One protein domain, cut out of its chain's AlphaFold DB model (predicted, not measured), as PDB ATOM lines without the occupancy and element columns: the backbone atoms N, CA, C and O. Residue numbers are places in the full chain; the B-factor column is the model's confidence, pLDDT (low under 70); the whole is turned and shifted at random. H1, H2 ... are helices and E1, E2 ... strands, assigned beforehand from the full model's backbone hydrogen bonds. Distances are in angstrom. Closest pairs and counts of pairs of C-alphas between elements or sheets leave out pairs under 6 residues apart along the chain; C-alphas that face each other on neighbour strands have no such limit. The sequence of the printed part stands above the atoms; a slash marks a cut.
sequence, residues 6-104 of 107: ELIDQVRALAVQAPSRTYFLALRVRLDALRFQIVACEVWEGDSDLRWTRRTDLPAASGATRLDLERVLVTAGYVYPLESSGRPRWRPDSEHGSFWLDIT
ATOM      1  N   GLU A   6      77.080 154.332  53.805       85.19
ATOM      2  CA  GLU A   6      78.445 154.701  54.192       85.19
ATOM      3  C   GLU A   6      78.755 154.419  55.670       85.19
ATOM      4  O   GLU A   6      79.867 154.013  56.001       85.19
ATOM      5  N   LEU A   7      77.778 154.586  56.568       86.88
ATOM      6  CA  LEU A   7      77.952 154.273  57.987       86.88
ATOM      7  C   LEU A   7      78.064 152.760  58.202       86.88
ATOM      8  O   LEU A   7      78.876 152.314  59.009       86.88
ATOM      9  N   ILE A   8      77.288 151.964  57.459       87.50
ATOM     10  CA  ILE A   8      77.377 150.498  57.511       87.50
ATOM     11  C   ILE A   8      78.753 150.028  57.047       87.50
ATOM     12  O   ILE A   8      79.363 149.189  57.711       87.50
ATOM     13  N   ASP A   9      79.258 150.585  55.951       88.44
ATOM     14  CA  ASP A   9      80.567 150.218  55.415       88.44
ATOM     15  C   ASP A   9      81.702 150.618  56.367       88.44
ATOM     16  O   ASP A   9      82.602 149.811  56.614       88.44
ATOM     17  N   GLN A  10      81.630 151.803  56.988       89.12
ATOM     18  CA  GLN A  10      82.599 152.215  58.012       89.12
ATOM     19  C   GLN A  10      82.584 151.283  59.227       89.12
ATOM     20  O   GLN A  10      83.646 150.860  59.679       89.12
ATOM     21  N   VAL A  11      81.404 150.913  59.736       87.88
ATOM     22  CA  VAL A  11      81.294 149.995  60.882       87.88
ATOM     23  C   VAL A  11      81.794 148.594  60.525       87.88
ATOM     24  O   VAL A  11      82.491 147.977  61.326       87.88
ATOM     25  N   ARG A  12      81.534 148.091  59.313       86.38
ATOM     26  CA  ARG A  12      82.093 146.806  58.851       86.38
ATOM     27  C   ARG A  12      83.611 146.844  58.711       86.38
ATOM     28  O   ARG A  12      84.274 145.856  59.021       86.38
ATOM     29  N   ALA A  13      84.174 147.971  58.285       85.50
ATOM     30  CA  ALA A  13      85.620 148.136  58.187       85.50
ATOM     31  C   ALA A  13      86.317 148.049  59.558       85.50
ATOM     32  O   ALA A  13      87.465 147.605  59.616       85.50
ATOM     33  N   LEU A  14      85.629 148.390  60.659       81.56
ATOM     34  CA  LEU A  14      86.166 148.205  62.014       81.56
ATOM     35  C   LEU A  14      86.477 146.735  62.307       81.56
ATOM     36  O   LEU A  14      87.497 146.447  62.931       81.56
ATOM     37  N   ALA A  15      85.648 145.807  61.817       69.69
ATOM     38  CA  ALA A  15      85.830 144.382  62.073       69.69
ATOM     39  C   ALA A  15      87.087 143.822  61.400       69.69
ATOM     40  O   ALA A  15      87.787 142.979  61.955       69.69
ATOM     41  N   VAL A  16      87.415 144.347  60.218       66.69
ATOM     42  CA  VAL A  16      88.619 143.975  59.461       66.69
ATOM     43  C   VAL A  16      89.894 144.496  60.139       66.69
ATOM     44  O   VAL A  16      90.948 143.870  60.042       66.69
ATOM     45  N   GLN A  17      89.811 145.631  60.837       63.03
ATOM     46  CA  GLN A  17      90.962 146.302  61.453       63.03
ATOM     47  C   GLN A  17      91.265 145.860  62.892       63.03
ATOM     48  O   GLN A  17      92.303 146.256  63.425       63.03
ATOM     49  N   ALA A  18      90.412 145.036  63.509       62.09
ATOM     50  CA  ALA A  18      90.586 144.522  64.870       62.09
ATOM     51  C   ALA A  18      90.908 143.004  64.887       62.09
ATOM     52  O   ALA A  18      90.091 142.203  65.339       62.09
ATOM     53  N   PRO A  19      92.090 142.562  64.403       51.50
ATOM     54  CA  PRO A  19      92.421 141.140  64.251       51.50
ATOM     55  C   PRO A  19      92.776 140.403  65.562       51.50
ATOM     56  O   PRO A  19      93.075 139.208  65.523       51.50
ATOM     57  N   SER A  20      92.780 141.064  66.724       50.19
ATOM     58  CA  SER A  20      93.225 140.472  67.995       50.19
ATOM     59  C   SER A  20      92.072 140.154  68.950       50.19
ATOM     60  O   SER A  20      91.295 141.022  69.329       50.19
ATOM     61  N   ARG A  21      92.036 138.890  69.390       55.09
ATOM     62  CA  ARG A  21      91.052 138.197  70.246       55.09
ATOM     63  C   ARG A  21      90.684 138.828  71.606       55.09
ATOM     64  O   ARG A  21      89.999 138.154  72.374       55.09
ATOM     65  N   THR A  22      91.120 140.038  71.956       55.88
ATOM     66  CA  THR A  22      91.243 140.365  73.389       55.88
ATOM     67  C   THR A  22      90.960 141.793  73.839       55.88
ATOM     68  O   THR A  22      91.357 142.106  74.954       55.88
ATOM     69  N   TYR A  23      90.266 142.649  73.083       62.97
ATOM     70  CA  TYR A  23      90.066 144.029  73.548       62.97
ATOM     71  C   TYR A  23      88.624 144.510  73.404       62.97
ATOM     72  O   TYR A  23      87.966 144.314  72.383       62.97
ATOM     73  N   PHE A  24      88.115 145.079  74.496       79.00
ATOM     74  CA  PHE A  24      86.771 145.629  74.593       79.00
ATOM     75  C   PHE A  24      86.664 146.803  73.616       79.00
ATOM     76  O   PHE A  24      87.468 147.730  73.684       79.00
ATOM     77  N   LEU A  25      85.697 146.781  72.702       88.44
ATOM     78  CA  LEU A  25      85.436 147.911  71.815       88.44
ATOM     79  C   LEU A  25      84.296 148.747  72.385       88.44
ATOM     80  O   LEU A  25      83.339 148.214  72.948       88.44
ATOM     81  N   ALA A  26      84.371 150.059  72.208       92.19
ATOM     82  CA  ALA A  26      83.274 150.951  72.534       92.19
ATOM     83  C   ALA A  26      83.151 152.074  71.508       92.19
ATOM     84  O   ALA A  26      84.135 152.529  70.921       92.19
ATOM     85  N   LEU A  27      81.924 152.542  71.320       94.44
ATOM     86  CA  LEU A  27      81.642 153.790  70.633       94.44
ATOM     87  C   LEU A  27      81.419 154.884  71.663       94.44
ATOM     88  O   LEU A  27      80.601 154.720  72.570       94.44
ATOM     89  N   ARG A  28      82.084 156.020  71.483       96.00
ATOM     90  CA  ARG A  28      81.752 157.261  72.178       96.00
ATOM     91  C   ARG A  28      81.033 158.169  71.192       96.00
ATOM     92  O   ARG A  28      81.585 158.522  70.152       96.00
ATOM     93  N   VAL A  29      79.789 158.521  71.489       95.88
ATOM     94  CA  VAL A  29      78.989 159.439  70.673       95.88
ATOM     95  C   VAL A  29      78.760 160.725  71.431       95.88
ATOM     96  O   VAL A  29      78.454 160.695  72.619       95.88
ATOM     97  N   ARG A  30      78.843 161.851  70.733       95.69
ATOM     98  CA  ARG A  30      78.409 163.148  71.241       95.69
ATOM     99  C   ARG A  30      77.159 163.569  70.497       95.69
ATOM    100  O   ARG A  30      77.126 163.504  69.266       95.69
ATOM    101  N   LEU A  31      76.140 163.977  71.240       93.50
ATOM    102  CA  LEU A  31      74.858 164.401  70.696       93.50
ATOM    103  C   LEU A  31      74.741 165.923  70.685       93.50
ATOM    104  O   LEU A  31      75.177 166.604  71.610       93.50
ATOM    105  N   ASP A  32      74.086 166.442  69.655       91.38
ATOM    106  CA  ASP A  32      73.549 167.794  69.661       91.38
ATOM    107  C   ASP A  32      72.381 167.882  70.656       91.38
ATOM    108  O   ASP A  32      71.428 167.097  70.585       91.38
ATOM    109  N   ALA A  33      72.445 168.852  71.570       79.06
ATOM    110  CA  ALA A  33      71.474 169.006  72.654       79.06
ATOM    111  C   ALA A  33      70.054 169.358  72.169       79.06
ATOM    112  O   ALA A  33      69.089 169.125  72.893       79.06
ATOM    113  N   LEU A  34      69.914 169.920  70.963       81.25
ATOM    114  CA  LEU A  34      68.633 170.386  70.431       81.25
ATOM    115  C   LEU A  34      67.970 169.340  69.531       81.25
ATOM    116  O   LEU A  34      66.745 169.224  69.514       81.25
ATOM    117  N   ARG A  35      68.768 168.590  68.765       79.44
ATOM    118  CA  ARG A  35      68.280 167.670  67.726       79.44
ATOM    119  C   ARG A  35      68.419 166.197  68.082       79.44
ATOM    120  O   ARG A  35      67.892 165.364  67.350       79.44
ATOM    121  N   PHE A  36      69.125 165.862  69.166       85.56
ATOM    122  CA  PHE A  36      69.448 164.478  69.547       85.56
ATOM    123  C   PHE A  36      70.152 163.683  68.430       85.56
ATOM    124  O   PHE A  36      70.059 162.455  68.365       85.56
ATOM    125  N   GLN A  37      70.857 164.394  67.550       92.50
ATOM    126  CA  GLN A  37      71.649 163.834  66.460       92.50
ATOM    127  C   GLN A  37      73.105 163.717  66.886       92.50
ATOM    128  O   GLN A  37      73.604 164.536  67.655       92.50
ATOM    129  N   ILE A  38      73.793 162.711  66.368       93.81
ATOM    130  CA  ILE A  38      75.220 162.513  66.581       93.81
ATOM    131  C   ILE A  38      75.977 163.624  65.846       93.81
ATOM    132  O   ILE A  38      75.778 163.837  64.653       93.81
ATOM    133  N   VAL A  39      76.856 164.324  66.559       94.31
ATOM    134  CA  VAL A  39      77.784 165.323  65.994       94.31
ATOM    135  C   VAL A  39      79.219 164.811  65.936       94.31
ATOM    136  O   VAL A  39      80.036 165.335  65.184       94.31
ATOM    137  N   ALA A  40      79.535 163.790  66.731       94.38
ATOM    138  CA  ALA A  40      80.800 163.075  66.683       94.38
ATOM    139  C   ALA A  40      80.579 161.627  67.123       94.38
ATOM    140  O   ALA A  40      79.834 161.377  68.072       94.38
ATOM    141  N   CYS A  41      81.236 160.692  66.445       95.62
ATOM    142  CA  CYS A  41      81.270 159.288  66.825       95.62
ATOM    143  C   CYS A  41      82.706 158.793  66.720       95.62
ATOM    144  O   CYS A  41      83.319 158.871  65.656       95.62
ATOM    145  N   GLU A  42      83.228 158.312  67.838       95.12
ATOM    146  CA  GLU A  42      84.599 157.855  67.995       95.12
ATOM    147  C   GLU A  42      84.585 156.369  68.348       95.12
ATOM    148  O   GLU A  42      83.739 155.912  69.124       95.12
ATOM    149  N   VAL A  43      85.549 155.625  67.822       92.56
ATOM    150  CA  VAL A  43      85.789 154.227  68.177       92.56
ATOM    151  C   VAL A  43      86.943 154.177  69.158       92.56
ATOM    152  O   VAL A  43      88.010 154.744  68.914       92.56
ATOM    153  N   TRP A  44      86.731 153.463  70.249       91.81
ATOM    154  CA  TRP A  44      87.689 153.292  71.322       91.81
ATOM    155  C   TRP A  44      87.942 151.810  71.564       91.81
ATOM    156  O   TRP A  44      87.041 150.979  71.448       91.81
ATOM    157  N   GLU A  45      89.182 151.497  71.910       88.50
ATOM    158  CA  GLU A  45      89.632 150.154  72.256       88.50
ATOM    159  C   GLU A  45      90.162 150.173  73.691       88.50
ATOM    160  O   GLU A  45      90.958 151.046  74.053       88.50
ATOM    161  N   GLY A  46      89.662 149.251  74.507       85.38
ATOM    162  CA  GLY A  46      90.054 149.051  75.893       85.38
ATOM    163  C   GLY A  46      91.044 147.899  76.019       85.38
ATOM    164  O   GLY A  46      90.760 146.797  75.547       85.38
ATOM    165  N   ASP A  47      92.176 148.133  76.678       80.12
ATOM    166  CA  ASP A  47      93.151 147.086  76.991       80.12
ATOM    167  C   ASP A  47      92.794 146.285  78.264       80.12
ATOM    168  O   ASP A  47      91.790 146.534  78.938       80.12
ATOM    169  N   SER A  48      93.615 145.282  78.600       75.25
ATOM    170  CA  SER A  48      93.441 144.458  79.807       75.25
ATOM    171  C   SER A  48      93.597 145.239  81.115       75.25
ATOM    172  O   SER A  48      93.119 144.779  82.150       75.25
ATOM    173  N   ASP A  49      94.228 146.414  81.066       78.81
ATOM    174  CA  ASP A  49      94.423 147.315  82.202       78.81
ATOM    175  C   ASP A  49      93.302 148.367  82.290       78.81
ATOM    176  O   ASP A  49      93.419 149.352  83.026       78.81
ATOM    177  N   LEU A  50      92.203 148.160  81.549       73.25
ATOM    178  CA  LEU A  50      91.046 149.052  81.456       73.25
ATOM    179  C   LEU A  50      91.394 150.450  80.922       73.25
ATOM    180  O   LEU A  50      90.651 151.410  81.158       73.25
ATOM    181  N   ARG A  51      92.505 150.592  80.193       84.38
ATOM    182  CA  ARG A  51      92.862 151.851  79.538       84.38
ATOM    183  C   ARG A  51      92.195 151.918  78.180       84.38
ATOM    184  O   ARG A  51      92.302 151.004  77.370       84.38
ATOM    185  N   TRP A  52      91.537 153.042  77.931       87.25
ATOM    186  CA  TRP A  52      90.845 153.311  76.680       87.25
ATOM    187  C   TRP A  52      91.710 154.171  75.769       87.25
ATOM    188  O   TRP A  52      92.146 155.255  76.158       87.25
ATOM    189  N   THR A  53      91.917 153.706  74.540       89.12
ATOM    190  CA  THR A  53      92.631 154.449  73.497       89.12
ATOM    191  C   THR A  53      91.698 154.711  72.322       89.12
ATOM    192  O   THR A  53      91.053 153.793  71.811       89.12
ATOM    193  N   ARG A  54      91.624 155.971  71.878       91.06
ATOM    194  CA  ARG A  54      90.862 156.343  70.681       91.06
ATOM    195  C   ARG A  54      91.547 155.755  69.452       91.06
ATOM    196  O   ARG A  54      92.740 155.962  69.246       91.06
ATOM    197  N   ARG A  55      90.780 155.037  68.637       89.19
ATOM    198  CA  ARG A  55      91.254 154.357  67.428       89.19
ATOM    199  C   ARG A  55      91.023 155.182  66.180       89.19
ATOM    200  O   ARG A  55      91.947 155.411  65.411       89.19
ATOM    201  N   THR A  56      89.778 155.579  65.962       91.38
ATOM    202  CA  THR A  56      89.355 156.278  64.751       91.38
ATOM    203  C   THR A  56      88.027 156.985  64.988       91.38
ATOM    204  O   THR A  56      87.385 156.788  66.020       91.38
ATOM    205  N   ASP A  57      87.609 157.775  64.008       93.00
ATOM    206  CA  ASP A  57      86.301 158.411  63.956       93.00
ATOM    207  C   ASP A  57      85.409 157.741  62.912       93.00
ATOM    208  O   ASP A  57      85.889 157.216  61.905       93.00
ATOM    209  N   LEU A  58      84.099 157.806  63.140       92.62
ATOM    210  CA  LEU A  58      83.063 157.403  62.192       92.62
ATOM    211  C   LEU A  58      82.345 158.656  61.674       92.62
ATOM    212  O   LEU A  58      81.256 158.988  62.153       92.62
ATOM    213  N   PRO A  59      82.928 159.400  60.717       92.19
ATOM    214  CA  PRO A  59      82.339 160.649  60.238       92.19
ATOM    215  C   PRO A  59      80.956 160.452  59.601       92.19
ATOM    216  O   PRO A  59      80.125 161.355  59.685       92.19
ATOM    217  N   ALA A  60      80.662 159.267  59.046       91.00
ATOM    218  CA  ALA A  60      79.344 158.961  58.481       91.00
ATOM    219  C   ALA A  60      78.234 158.849  59.544       91.00
ATOM    220  O   ALA A  60      77.055 158.798  59.202       91.00
ATOM    221  N   ALA A  61      78.586 158.819  60.835       91.25
ATOM    222  CA  ALA A  61      77.611 158.866  61.918       91.25
ATOM    223  C   ALA A  61      77.081 160.287  62.165       91.25
ATOM    224  O   ALA A  61      76.069 160.442  62.845       91.25
ATOM    225  N   SER A  62      77.738 161.326  61.640       92.38
ATOM    226  CA  SER A  62      77.284 162.707  61.809       92.38
ATOM    227  C   SER A  62      75.897 162.911  61.191       92.38
ATOM    228  O   SER A  62      75.647 162.537  60.047       92.38
ATOM    229  N   GLY A  63      74.972 163.478  61.963       90.12
ATOM    230  CA  GLY A  63      73.566 163.652  61.587       90.12
ATOM    231  C   GLY A  63      72.682 162.417  61.802       90.12
ATOM    232  O   GLY A  63      71.455 162.546  61.762       90.12
ATOM    233  N   ALA A  64      73.261 161.245  62.083       92.19
ATOM    234  CA  ALA A  64      72.512 160.042  62.434       92.19
ATOM    235  C   ALA A  64      71.988 160.109  63.878       92.19
ATOM    236  O   ALA A  64      72.470 160.882  64.709       92.19
ATOM    237  N   THR A  65      70.996 159.286  64.204       92.25
ATOM    238  CA  THR A  65      70.533 159.106  65.588       92.25
ATOM    239  C   THR A  65      71.224 157.915  66.253       92.25
ATOM    240  O   THR A  65      71.796 157.053  65.585       92.25
ATOM    241  N   ARG A  66      71.111 157.802  67.585       91.88
ATOM    242  CA  ARG A  66      71.543 156.586  68.303       91.88
ATOM    243  C   ARG A  66      70.853 155.324  67.776       91.88
ATOM    244  O   ARG A  66      71.511 154.308  67.612       91.88
ATOM    245  N   LEU A  67      69.567 155.416  67.425       91.06
ATOM    246  CA  LEU A  67      68.810 154.297  66.859       91.06
ATOM    247  C   LEU A  67      69.327 153.880  65.473       91.06
ATOM    248  O   LEU A  67      69.336 152.694  65.147       91.06
ATOM    249  N   ASP A  68      69.751 154.835  64.644       91.56
ATOM    250  CA  ASP A  68      70.360 154.514  63.349       91.56
ATOM    251  C   ASP A  68      71.688 153.782  63.551       91.56
ATOM    252  O   ASP A  68      71.925 152.762  62.907       91.56
ATOM    253  N   LEU A  69      72.509 154.245  64.498       92.38
ATOM    254  CA  LEU A  69      73.774 153.601  64.846       92.38
ATOM    255  C   LEU A  69      73.567 152.184  65.405       92.38
ATOM    256  O   LEU A  69      74.256 151.260  64.986       92.38
ATOM    257  N   GLU A  70      72.576 151.984  66.275       93.06
ATOM    258  CA  GLU A  70      72.175 150.664  66.786       93.06
ATOM    259  C   GLU A  70      71.787 149.710  65.646       93.06
ATOM    260  O   GLU A  70      72.271 148.580  65.576       93.06
ATOM    261  N   ARG A  71      70.966 150.177  64.696       92.00
ATOM    262  CA  ARG A  71      70.582 149.391  63.512       92.00
ATOM    263  C   ARG A  71      71.781 149.044  62.640       92.00
ATOM    264  O   ARG A  71      71.847 147.920  62.138       92.00
ATOM    265  N   VAL A  72      72.714 149.977  62.451       92.38
ATOM    266  CA  VAL A  72      73.948 149.718  61.702       92.38
ATOM    267  C   VAL A  72      74.800 148.670  62.398       92.38
ATOM    268  O   VAL A  72      75.227 147.730  61.734       92.38
ATOM    269  N   LEU A  73      75.011 148.794  63.710       91.44
ATOM    270  CA  LEU A  73      75.792 147.837  64.491       91.44
ATOM    271  C   LEU A  73      75.238 146.421  64.333       91.44
ATOM    272  O   LEU A  73      75.979 145.526  63.934       91.44
ATOM    273  N   VAL A  74      73.927 146.245  64.519       90.44
ATOM    274  CA  VAL A  74      73.259 144.947  64.326       90.44
ATOM    275  C   VAL A  74      73.398 144.453  62.881       90.44
ATOM    276  O   VAL A  74      73.690 143.284  62.653       90.44
ATOM    277  N   THR A  75      73.251 145.335  61.887       89.31
ATOM    278  CA  THR A  75      73.400 144.986  60.455       89.31
ATOM    279  C   THR A  75      74.839 144.601  60.084       89.31
ATOM    280  O   THR A  75      75.067 143.816  59.159       89.31
ATOM    281  N   ALA A  76      75.821 145.154  60.790       86.44
ATOM    282  CA  ALA A  76      77.232 144.802  60.684       86.44
ATOM    283  C   ALA A  76      77.610 143.588  61.558       86.44
ATOM    284  O   ALA A  76      78.757 143.158  61.518       86.44
ATOM    285  N   GLY A  77      76.652 143.027  62.306       87.06
ATOM    286  CA  GLY A  77      76.803 141.848  63.160       87.06
ATOM    287  C   GLY A  77      77.351 142.132  64.562       87.06
ATOM    288  O   GLY A  77      77.529 141.206  65.346       87.06
ATOM    289  N   TYR A  78      77.594 143.391  64.921       89.00
ATOM    290  CA  TYR A  78      78.009 143.738  66.277       89.00
ATOM    291  C   TYR A  78      76.879 143.503  67.277       89.00
ATOM    292  O   TYR A  78      75.705 143.762  67.000       89.00
ATOM    293  N   VAL A  79      77.261 143.078  68.477       90.31
ATOM    294  CA  VAL A  79      76.368 142.974  69.635       90.31
ATOM    295  C   VAL A  79      76.770 143.986  70.701       90.31
ATOM    296  O   VAL A  79      77.923 144.406  70.769       90.31
ATOM    297  N   TYR A  80      75.821 144.386  71.540       92.19
ATOM    298  CA  TYR A  80      76.035 145.333  72.634       92.19
ATOM    299  C   TYR A  80      75.204 144.929  73.858       92.19
ATOM    300  O   TYR A  80      74.171 144.264  73.713       92.19
ATOM    301  N   PRO A  81      75.627 145.299  75.080       92.56
ATOM    302  CA  PRO A  81      74.904 144.943  76.286       92.56
ATOM    303  C   PRO A  81      73.549 145.649  76.343       92.56
ATOM    304  O   PRO A  81      73.417 146.833  76.023       92.56
ATOM    305  N   LEU A  82      72.543 144.916  76.816       93.50
ATOM    306  CA  LEU A  82      71.206 145.438  77.063       93.50
ATOM    307  C   LEU A  82      70.975 145.678  78.564       93.50
ATOM    308  O   LEU A  82      71.595 145.073  79.449       93.50
ATOM    309  N   GLU A  83      70.080 146.604  78.865       92.88
ATOM    310  CA  GLU A  83      69.436 146.742  80.166       92.88
ATOM    311  C   GLU A  83      68.375 145.649  80.369       92.88
ATOM    312  O   GLU A  83      67.948 144.992  79.419       92.88
ATOM    313  N   SER A  84      67.869 145.498  81.599       92.62
ATOM    314  CA  SER A  84      66.729 144.612  81.892       92.62
ATOM    315  C   SER A  84      65.457 144.990  81.121       92.62
ATOM    316  O   SER A  84      64.590 144.149  80.909       92.62
ATOM    317  N   SER A  85      65.365 146.244  80.666       92.06
ATOM    318  CA  SER A  85      64.293 146.773  79.817       92.06
ATOM    319  C   SER A  85      64.392 146.338  78.344       92.06
ATOM    320  O   SER A  85      63.503 146.657  77.556       92.06
ATOM    321  N   GLY A  86      65.479 145.663  77.950       88.12
ATOM    322  CA  GLY A  86      65.784 145.322  76.558       88.12
ATOM    323  C   GLY A  86      66.367 146.480  75.741       88.12
ATOM    324  O   GLY A  86      66.618 146.318  74.549       88.12
ATOM    325  N   ARG A  87      66.593 147.650  76.353       89.56
ATOM    326  CA  ARG A  87      67.229 148.797  75.692       89.56
ATOM    327  C   ARG A  87      68.754 148.665  75.682       89.56
ATOM    328  O   ARG A  87      69.307 148.085  76.615       89.56
ATOM    329  N   PRO A  88      69.446 149.226  74.677       93.12
ATOM    330  CA  PRO A  88      70.903 149.309  74.682       93.12
ATOM    331  C   PRO A  88      71.405 150.070  75.908       93.12
ATOM    332  O   PRO A  88      70.883 151.137  76.246       93.12
ATOM    333  N   ARG A  89      72.435 149.531  76.560       94.75
ATOM    334  CA  ARG A  89      73.030 150.124  77.759       94.75
ATOM    335  C   ARG A  89      74.004 151.242  77.384       94.75
ATOM    336  O   ARG A  89      75.219 151.057  77.402       94.75
ATOM    337  N   TRP A  90      73.457 152.410  77.072       94.19
ATOM    338  CA  TRP A  90      74.235 153.634  76.882       94.19
ATOM    339  C   TRP A  90      74.716 154.176  78.233       94.19
ATOM    340  O   TRP A  90      73.906 154.512  79.097       94.19
ATOM    341  N   ARG A  91      76.032 154.292  78.418       93.88
ATOM    342  CA  ARG A  91      76.635 154.853  79.634       93.88
ATOM    343  C   ARG A  91      76.896 156.348  79.419       93.88
ATOM    344  O   ARG A  91      77.556 156.688  78.442       93.88
ATOM    345  N   PRO A  92      76.389 157.255  80.270       92.25
ATOM    346  CA  PRO A  92      76.720 158.669  80.147       92.25
ATOM    347  C   PRO A  92      78.221 158.870  80.361       92.25
ATOM    348  O   PRO A  92      78.839 158.193  81.184       92.25
ATOM    349  N   ASP A  93      78.795 159.789  79.602       90.94
ATOM    350  CA  ASP A  93      80.171 160.218  79.772       90.94
ATOM    351  C   ASP A  93      80.259 161.446  80.692       90.94
ATOM    352  O   ASP A  93      79.267 162.131  80.944       90.94
ATOM    353  N   SER A  94      81.459 161.731  81.191       85.38
ATOM    354  CA  SER A  94      81.736 162.928  81.995       85.38
ATOM    355  C   SER A  94      81.518 164.236  81.221       85.38
ATOM    356  O   SER A  94      81.192 165.263  81.816       85.38
ATOM    357  N   GLU A  95      81.655 164.199  79.893       83.88
ATOM    358  CA  GLU A  95      81.354 165.318  79.007       83.88
ATOM    359  C   GLU A  95      79.849 165.395  78.709       83.88
ATOM    360  O   GLU A  95      79.220 164.415  78.300       83.88
ATOM    361  N   HIS A  96      79.256 166.577  78.892       80.88
ATOM    362  CA  HIS A  96      77.821 166.768  78.700       80.88
ATOM    363  C   HIS A  96      77.386 166.436  77.265       80.88
ATOM    364  O   HIS A  96      77.947 166.948  76.298       80.88
ATOM    365  N   GLY A  97      76.354 165.598  77.133       85.94
ATOM    366  CA  GLY A  97      75.835 165.162  75.834       85.94
ATOM    367  C   GLY A  97      76.632 164.030  75.177       85.94
ATOM    368  O   GLY A  97      76.283 163.631  74.064       85.94
ATOM    369  N   SER A  98      77.653 163.492  75.850       93.50
ATOM    370  CA  SER A  98      78.435 162.353  75.372       93.50
ATOM    371  C   SER A  98      78.022 161.046  76.055       93.50
ATOM    372  O   SER A  98      77.666 161.014  77.235       93.50
ATOM    373  N   PHE A  99      78.044 159.951  75.297       94.69
ATOM    374  CA  PHE A  99      77.618 158.628  75.740       94.69
ATOM    375  C   PHE A  99      78.527 157.544  75.173       94.69
ATOM    376  O   PHE A  99      78.956 157.615  74.024       94.69
ATOM    377  N   TRP A 100      78.750 156.507  75.966       95.25
ATOM    378  CA  TRP A 100      79.480 155.305  75.604       95.25
ATOM    379  C   TRP A 100      78.519 154.150  75.328       95.25
ATOM    380  O   TRP A 100      77.538 153.965  76.053       95.25
ATOM    381  N   LEU A 101      78.829 153.343  74.320       95.19
ATOM    382  CA  LEU A 101      78.212 152.044  74.082       95.19
ATOM    383  C   LEU A 101      79.308 151.015  73.849       95.19
ATOM    384  O   LEU A 101      80.050 151.111  72.875       95.19
ATOM    385  N   ASP A 102      79.378 150.027  74.730       92.50
ATOM    386  CA  ASP A 102      80.277 148.892  74.553       92.50
ATOM    387  C   ASP A 102      79.744 148.002  73.423       92.50
ATOM    388  O   ASP A 102      78.548 147.710  73.365       92.50
ATOM    389  N   ILE A 103      80.621 147.576  72.520       91.25
ATOM    390  CA  ILE A 103      80.282 146.717  71.386       91.25
ATOM    391  C   ILE A 103      81.218 145.512  71.349       91.25
ATOM    392  O   ILE A 103      82.370 145.556  71.777       91.25
ATOM    393  N   THR A 104      80.724 144.397  70.836       86.75
ATOM    394  CA  THR A 104      81.497 143.169  70.643       86.75
ATOM    395  C   THR A 104      81.302 142.692  69.216       86.75
ATOM    396  O   THR A 104      80.200 142.789  68.671       86.75
TER     397      THR A 104
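What this domain is: This is residues 6 to 104 of the 107 residues of an uncharacterized protein of Promicromonospora sukumoe (UniProt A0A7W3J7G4). A strongly twisted wall of four strands has H2 over one face, while H1, across H2 at a steep angle, only grazes the sheet. A long link, residues 76 to 97, leads from H2 to the edge strand E4. The 99 printed residues run H1 E1 E2 E3 H2 E4, class mixed; the sheet's order is E3 E2 E1 E4, antiparallel. The whole is compact, with a radius of gyration of the C-alphas of 12.9 A, and spans 39 by 29 by 27 A.

How they stand to each other: Start at H1, residues 6 to 17, which grazes the sheet with residues 10 to 14. Next come E1, residues 24 to 31, E2, residues 38 to 46, and E3, residues 52 to 57, a meander, each strand the antiparallel neighbour of the one before. Look for N 28 and O 42, 2.9 A, between E1 and E2, and N 55 and O 43, 2.8 A, between E2 and E3. H2, residues 66 to 75, touches residues 7 to 11 of H1, the closest C-alphas being Ile 8 and Val 72, 5.5 A, at a steep tilt of 55 degrees. H2 is on the sheet at a height of 9.7 A. E4, residues 98 to 103, is the antiparallel neighbour of E1, with N 27 and O 101 within hydrogen-bond range at 2.8 A. Every O i to N i+4 pair is within hydrogen-bond range in H2, and 6 of 8 in H1.

Where its parts are: Find C-alpha 6 at (78.445, 154.701, 54.192), where H1 begins its 16.7 A. E1 covers 22.6 A and E2 22.1 A. E4 ends at C-alpha 103, (80.282, 146.717, 71.386).

The domain as a whole: The printed part has no cut. The link H2 to E4 is long. Residues 15 to 23 are under pLDDT 70.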